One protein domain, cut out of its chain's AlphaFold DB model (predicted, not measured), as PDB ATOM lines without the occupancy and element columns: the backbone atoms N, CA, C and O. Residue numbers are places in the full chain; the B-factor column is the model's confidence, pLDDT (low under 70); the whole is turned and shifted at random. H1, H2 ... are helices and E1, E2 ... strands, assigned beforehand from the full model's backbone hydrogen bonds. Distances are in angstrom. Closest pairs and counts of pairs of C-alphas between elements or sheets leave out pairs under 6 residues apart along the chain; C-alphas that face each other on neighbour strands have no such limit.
ATOM      1  N   ALA A   7      35.960  27.533  23.364       74.50
ATOM      2  CA  ALA A   7      35.269  28.316  24.373       74.50
ATOM      3  C   ALA A   7      34.385  29.339  23.652       74.50
ATOM      4  O   ALA A   7      34.905  30.237  22.988       74.50
ATOM      5  N   LEU A   8      33.065  29.189  23.754       77.94
ATOM      6  CA  LEU A   8      32.097  30.145  23.209       77.94
ATOM      7  C   LEU A   8      31.299  30.764  24.347       77.94
ATOM      8  O   LEU A   8      30.861  30.046  25.246       77.94
ATOM      9  N   SER A   9      31.070  32.076  24.311       81.62
ATOM     10  CA  SER A   9      30.127  32.673  25.253       81.62
ATOM     11  C   SER A   9      28.698  32.209  24.948       81.62
ATOM     12  O   SER A   9      28.354  31.957  23.791       81.62
ATOM     13  N   LEU A  10      27.827  32.150  25.959       79.56
ATOM     14  CA  LEU A  10      26.407  31.826  25.755       79.56
ATOM     15  C   LEU A  10      25.754  32.751  24.710       79.56
ATOM     16  O   LEU A  10      25.014  32.288  23.849       79.56
ATOM     17  N   SER A  11      26.087  34.044  24.727       74.62
ATOM     18  CA  SER A  11      25.617  35.006  23.722       74.62
ATOM     19  C   SER A  11      26.103  34.684  22.305       74.62
ATOM     20  O   SER A  11      25.327  34.793  21.359       74.62
ATOM     21  N   GLN A  12      27.354  34.242  22.142       78.62
ATOM     22  CA  GLN A  12      27.886  33.809  20.848       78.62
ATOM     23  C   GLN A  12      27.178  32.549  20.355       78.62
ATOM     24  O   GLN A  12      26.807  32.482  19.187       78.62
ATOM     25  N   LEU A  13      26.952  31.575  21.240       84.25
ATOM     26  CA  LEU A  13      26.242  30.348  20.897       84.25
ATOM     27  C   LEU A  13      24.797  30.636  20.467       84.25
ATOM     28  O   LEU A  13      24.371  30.148  19.426       84.25
ATOM     29  N   ILE A  14      24.072  31.472  21.217       82.81
ATOM     30  CA  ILE A  14      22.705  31.898  20.872       82.81
ATOM     31  C   ILE A  14      22.686  32.597  19.513       82.81
ATOM     32  O   ILE A  14      21.821  32.306  18.689       82.81
ATOM     33  N   ASN A  15      23.644  33.490  19.251       77.62
ATOM     34  CA  ASN A  15      23.743  34.175  17.965       77.62
ATOM     35  C   ASN A  15      23.981  33.191  16.815       77.62
ATOM     36  O   ASN A  15      23.311  33.296  15.792       77.62
ATOM     37  N   ILE A  16      24.884  32.221  16.988       82.25
ATOM     38  CA  ILE A  16      25.141  31.172  15.992       82.25
ATOM     39  C   ILE A  16      23.883  30.332  15.764       82.25
ATOM     40  O   ILE A  16      23.508  30.089  14.629       82.25
ATOM     41  N   ILE A  17      23.203  29.889  16.818       85.12
ATOM     42  CA  ILE A  17      21.991  29.080  16.669       85.12
ATOM     43  C   ILE A  17      20.917  29.874  15.909       85.12
ATOM     44  O   ILE A  17      20.385  29.392  14.911       85.12
ATOM     45  N   ASN A  18      20.682  31.128  16.299       80.62
ATOM     46  CA  ASN A  18      19.673  31.991  15.686       80.62
ATOM     47  C   ASN A  18      19.985  32.405  14.236       80.62
ATOM     48  O   ASN A  18      19.069  32.790  13.506       80.62
ATOM     49  N   THR A  19      21.240  32.330  13.772       74.69
ATOM     50  CA  THR A  19      21.522  32.521  12.339       74.69
ATOM     51  C   THR A  19      21.046  31.336  11.503       74.69
ATOM     52  O   THR A  19      20.626  31.550  10.363       74.69
ATOM     53  N   PHE A  20      21.054  30.122  12.063       77.69
ATOM     54  CA  PHE A  20      20.666  28.891  11.366       77.69
ATOM     55  C   PHE A  20      19.211  28.468  11.592       77.69
ATOM     56  O   PHE A  20      18.707  27.659  10.817       77.69
ATOM     57  N   THR A  21      18.517  29.010  12.594       79.44
ATOM     58  CA  THR A  21      17.109  28.678  12.849       79.44
ATOM     59  C   THR A  21      16.143  29.689  12.246       79.44
ATOM     60  O   THR A  21      16.419  30.889  12.151       79.44
ATOM     61  N   GLU A  22      14.992  29.192  11.799       74.56
ATOM     62  CA  GLU A  22      13.867  30.031  11.370       74.56
ATOM     63  C   GLU A  22      13.163  30.648  12.583       74.56
ATOM     64  O   GLU A  22      12.829  31.826  12.572       74.56
ATOM     65  N   ASP A  23      13.060  29.892  13.677       77.88
ATOM     66  CA  ASP A  23      12.515  30.365  14.948       77.88
ATOM     67  C   ASP A  23      13.586  31.059  15.806       77.88
ATOM     68  O   ASP A  23      14.730  30.600  15.887       77.88
ATOM     69  N   HIS A  24      13.202  32.127  16.516       76.44
ATOM     70  CA  HIS A  24      14.041  32.717  17.563       76.44
ATOM     71  C   HIS A  24      14.135  31.774  18.766       76.44
ATOM     72  O   HIS A  24      13.147  31.567  19.481       76.44
ATOM     73  N   ILE A  25      15.344  31.306  19.051       82.75
ATOM     74  CA  ILE A  25      15.686  30.513  20.228       82.75
ATOM     75  C   ILE A  25      16.188  31.459  21.323       82.75
ATOM     76  O   ILE A  25      17.117  32.251  21.120       82.75
ATOM     77  N   SER A  26      15.517  31.433  22.476       80.81
ATOM     78  CA  SER A  26      15.888  32.246  23.636       80.81
ATOM     79  C   SER A  26      17.068  31.648  24.399       80.81
ATOM     80  O   SER A  26      17.433  30.491  24.200       80.81
ATOM     81  N   ALA A  27      17.671  32.441  25.289       82.19
ATOM     82  CA  ALA A  27      18.731  31.939  26.156       82.19
ATOM     83  C   ALA A  27      18.251  30.744  26.986       82.19
ATOM     84  O   ALA A  27      18.958  29.749  27.050       82.19
ATOM     85  N   ASP A  28      17.036  30.810  27.534       81.38
ATOM     86  CA  ASP A  28      16.455  29.736  28.343       81.38
ATOM     87  C   ASP A  28      16.274  28.441  27.542       81.38
ATOM     88  O   ASP A  28      16.564  27.361  28.048       81.38
ATOM     89  N   ASP A  29      15.887  28.545  26.265       85.44
ATOM     90  CA  ASP A  29      15.772  27.384  25.375       85.44
ATOM     91  C   ASP A  29      17.146  26.737  25.126       85.44
ATOM     92  O   ASP A  29      17.283  25.516  25.177       85.44
ATOM     93  N   VAL A  30      18.191  27.548  24.897       86.06
ATOM     94  CA  VAL A  30      19.566  27.039  24.738       86.06
ATOM     95  C   VAL A  30      20.076  26.428  26.042       86.06
ATOM     96  O   VAL A  30      20.719  25.383  26.009       86.06
ATOM     97  N   LEU A  31      19.784  27.049  27.186       85.06
ATOM     98  CA  LEU A  31      20.156  26.533  28.503       85.06
ATOM     99  C   LEU A  31      19.501  25.181  28.784       85.06
ATOM    100  O   LEU A  31      20.196  24.272  29.223       85.06
ATOM    101  N   ALA A  32      18.212  25.029  28.473       85.94
ATOM    102  CA  ALA A  32      17.499  23.765  28.626       85.94
ATOM    103  C   ALA A  32      18.125  22.646  27.775       85.94
ATOM    104  O   ALA A  32      18.324  21.536  28.262       85.94
ATOM    105  N   VAL A  33      18.512  22.949  26.530       86.75
ATOM    106  CA  VAL A  33      19.187  21.978  25.650       86.75
ATOM    107  C   VAL A  33      20.598  21.643  26.147       86.75
ATOM    108  O   VAL A  33      21.016  20.489  26.087       86.75
ATOM    109  N   LEU A  34      21.357  22.628  26.639       86.62
ATOM    110  CA  LEU A  34      22.694  22.384  27.194       86.62
ATOM    111  C   LEU A  34      22.642  21.529  28.466       86.62
ATOM    112  O   LEU A  34      23.515  20.677  28.649       86.62
ATOM    113  N   ASP A  35      21.624  21.736  29.303       85.25
ATOM    114  CA  ASP A  35      21.360  20.931  30.497       85.25
ATOM    115  C   ASP A  35      21.018  19.480  30.124       85.25
ATOM    116  O   ASP A  35      21.651  18.547  30.620       85.25
ATOM    117  N   GLU A  36      20.129  19.279  29.144       89.06
ATOM    118  CA  GLU A  36      19.778  17.949  28.623       89.06
ATOM    119  C   GLU A  36      20.999  17.208  28.047       89.06
ATOM    120  O   GLU A  36      21.183  16.010  28.269       89.06
ATOM    121  N   LEU A  37      21.888  17.930  27.359       84.88
ATOM    122  CA  LEU A  37      23.126  17.379  26.803       84.88
ATOM    123  C   LEU A  37      24.246  17.206  27.844       84.88
ATOM    124  O   LEU A  37      25.338  16.754  27.486       84.88
ATOM    125  N   SER A  38      24.004  17.556  29.113       83.31
ATOM    126  CA  SER A  38      25.004  17.534  30.191       83.31
ATOM    127  C   SER A  38      26.282  18.316  29.842       83.31
ATOM    128  O   SER A  38      27.392  17.949  30.245       83.31
ATOM    129  N   VAL A  39      26.152  19.398  29.065       78.44
ATOM    130  CA  VAL A  39      27.275  20.271  28.711       78.44
ATOM    131  C   VAL A  39      27.527  21.216  29.881       78.44
ATOM    132  O   VAL A  39      26.836  22.216  30.060       78.44
ATOM    133  N   GLY A  40      28.534  20.891  30.693       67.94
ATOM    134  CA  GLY A  40      28.898  21.684  31.865       67.94
ATOM    135  C   GLY A  40      29.262  23.129  31.509       67.94
ATOM    136  O   GLY A  40      30.195  23.384  30.745       67.94
ATOM    137  N   MET A  41      28.546  24.080  32.104       63.78
ATOM    138  CA  MET A  41      28.894  25.500  32.090       63.78
ATOM    139  C   MET A  41      29.962  25.749  33.154       63.78
ATOM    140  O   MET A  41      29.726  25.505  34.335       63.78
ATOM    141  N   SER A  42      31.149  26.225  32.773       55.34
ATOM    142  CA  SER A  42      32.125  26.664  33.777       55.34
ATOM    143  C   SER A  42      31.714  28.023  34.342       55.34
ATOM    144  O   SER A  42      31.721  29.030  33.633       55.34
ATOM    145  N   GLU A  43      31.370  28.044  35.630       48.06
ATOM    146  CA  GLU A  43      31.095  29.246  36.424       48.06
ATOM    147  C   GLU A  43      32.382  30.068  36.616       48.06
ATOM    148  O   GLU A  43      33.069  29.992  37.632       48.06
ATOM    149  N   GLY A  44      32.753  30.847  35.602       42.38
ATOM    150  CA  GLY A  44      33.933  31.706  35.637       42.38
ATOM    151  C   GLY A  44      33.698  32.992  34.864       42.38
ATOM    152  O   GLY A  44      34.172  33.108  33.745       42.38
ATOM    153  N   THR A  45      32.921  33.915  35.445       39.94
ATOM    154  CA  THR A  45      32.707  35.346  35.085       39.94
ATOM    155  C   THR A  45      32.324  35.699  33.632       39.94
ATOM    156  O   THR A  45      31.932  36.827  33.351       39.94
ATOM    157  N   THR A  46      32.320  34.739  32.720       48.12
ATOM    158  CA  THR A  46      31.799  34.804  31.358       48.12
ATOM    159  C   THR A  46      31.321  33.399  31.024       48.12
ATOM    160  O   THR A  46      32.145  32.492  30.932       48.12
ATOM    161  N   ASN A  47      30.004  33.210  30.897       47.28
ATOM    162  CA  ASN A  47      29.355  31.923  30.613       47.28
ATOM    163  C   ASN A  47      29.967  31.283  29.363       47.28
ATOM    164  O   ASN A  47      29.578  31.630  28.249       47.28
ATOM    165  N   THR A  48      30.951  30.409  29.561       44.94
ATOM    166  CA  THR A  48      31.759  29.809  28.502       44.94
ATOM    167  C   THR A  48      31.331  28.361  28.341       44.94
ATOM    168  O   THR A  48      31.516  27.545  29.245       44.94
ATOM    169  N   VAL A  49      30.746  28.048  27.191       52.56
ATOM    170  CA  VAL A  49      30.333  26.699  26.814       52.56
ATOM    171  C   VAL A  49      31.545  25.978  26.236       52.56
ATOM    172  O   VAL A  49      32.183  26.479  25.308       52.56
ATOM    173  N   THR A  50      31.855  24.808  26.792       48.69
ATOM    174  CA  THR A  50      32.930  23.936  26.312       48.69
ATOM    175  C   THR A  50      32.325  22.716  25.629       48.69
ATOM    176  O   THR A  50      31.792  21.832  26.295       48.69
ATOM    177  N   THR A  51      32.422  22.629  24.303       50.34
ATOM    178  CA  THR A  51      32.025  21.425  23.560       50.34
ATOM    179  C   THR A  51      33.247  20.564  23.253       50.34
ATOM    180  O   THR A  51      34.261  21.031  22.734       50.34
ATOM    181  N   THR A  52      33.166  19.275  23.595       41.47
ATOM    182  CA  THR A  52      34.192  18.280  23.251       41.47
ATOM    183  C   THR A  52      33.690  17.465  22.069       41.47
ATOM    184  O   THR A  52      32.805  16.630  22.229       41.47
TER     185      THR A  52
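This is residues 7 to 52 of the 291 residues of an uncharacterized protein of Coprinellus micaceus (UniProt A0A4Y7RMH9). Two helices, H1 and H2, make an open angle, with H2 beginning beside Ile 14 of H1 and running away from it at about a right angle, while the short two-stranded ribbon E1 and E2 sits at the end of H1 where that helix begins. The link after H2, residues 37 to 47, loops back to bring E2 beside E1, and its residues 41 to 42 also pair with E2. The printed part has 46 residues with two named helices and two named strands, in the order E1, H1, H2, E2; the sheet has the order E1 - E2 and is antiparallel. The class is mixed, helices and strands. The whole is compact, with a radius of gyration of the C-alphas of 10.4 A, yet elongated in outline, spanning 31 by 19 by 19 A.

Strand E1, residues 7 to 9, and strand E2, residues 48 to 51, are antiparallel neighbours, with 134 degrees between their directions. C-alphas 9 and 48 face each other at 4.6 A; N 49 and O 8, 2.8 A apart, and N 8 and O 49, 3.2 A apart, are within hydrogen-bond range. Residues 41 to 42 pair with residues 48 to 49 of E2, antiparallel. Helix H1, residues 10 to 20, follows E1 over a tight link, and the closest C-alphas of H1 and E2, those of Leu 10 and Thr 48, are 6.3 A apart. H1 and helix H2, residues 27 to 36, touch, the closest C-alphas being those of Ile 14 and Ala 27 at 6.6 A. Their lines are about perpendicular, at 84 degrees. E1 and H2 are apart. In H2 every O i to N i+4 pair is within hydrogen-bond range; in H1 it is 6 of 7.

E1 begins at C-alpha 7, (35.269, 28.316, 24.373), and measures 6.8 A to C-alpha 9. H1 runs 15.8 A from Leu 10 to Phe 20, where the C-alpha is at (20.666, 28.891, 11.366). H2 measures 14.2 A from Ala 27 to Glu 36. E2 measures 9.7 A from Thr 48 to Thr 51, ending at (32.025, 21.425, 23.560).

The two C-alphas farthest apart, those of Glu 22 and Gly 44, are 31.5 A apart. The printed part has no cut. The link from H1 to H2 is short, with 6 residues, and that from H2 to E2 is long, with 11. The mean pLDDT of the printed part is 72.5, and residues 40 to 52, E2 among them, are under 70.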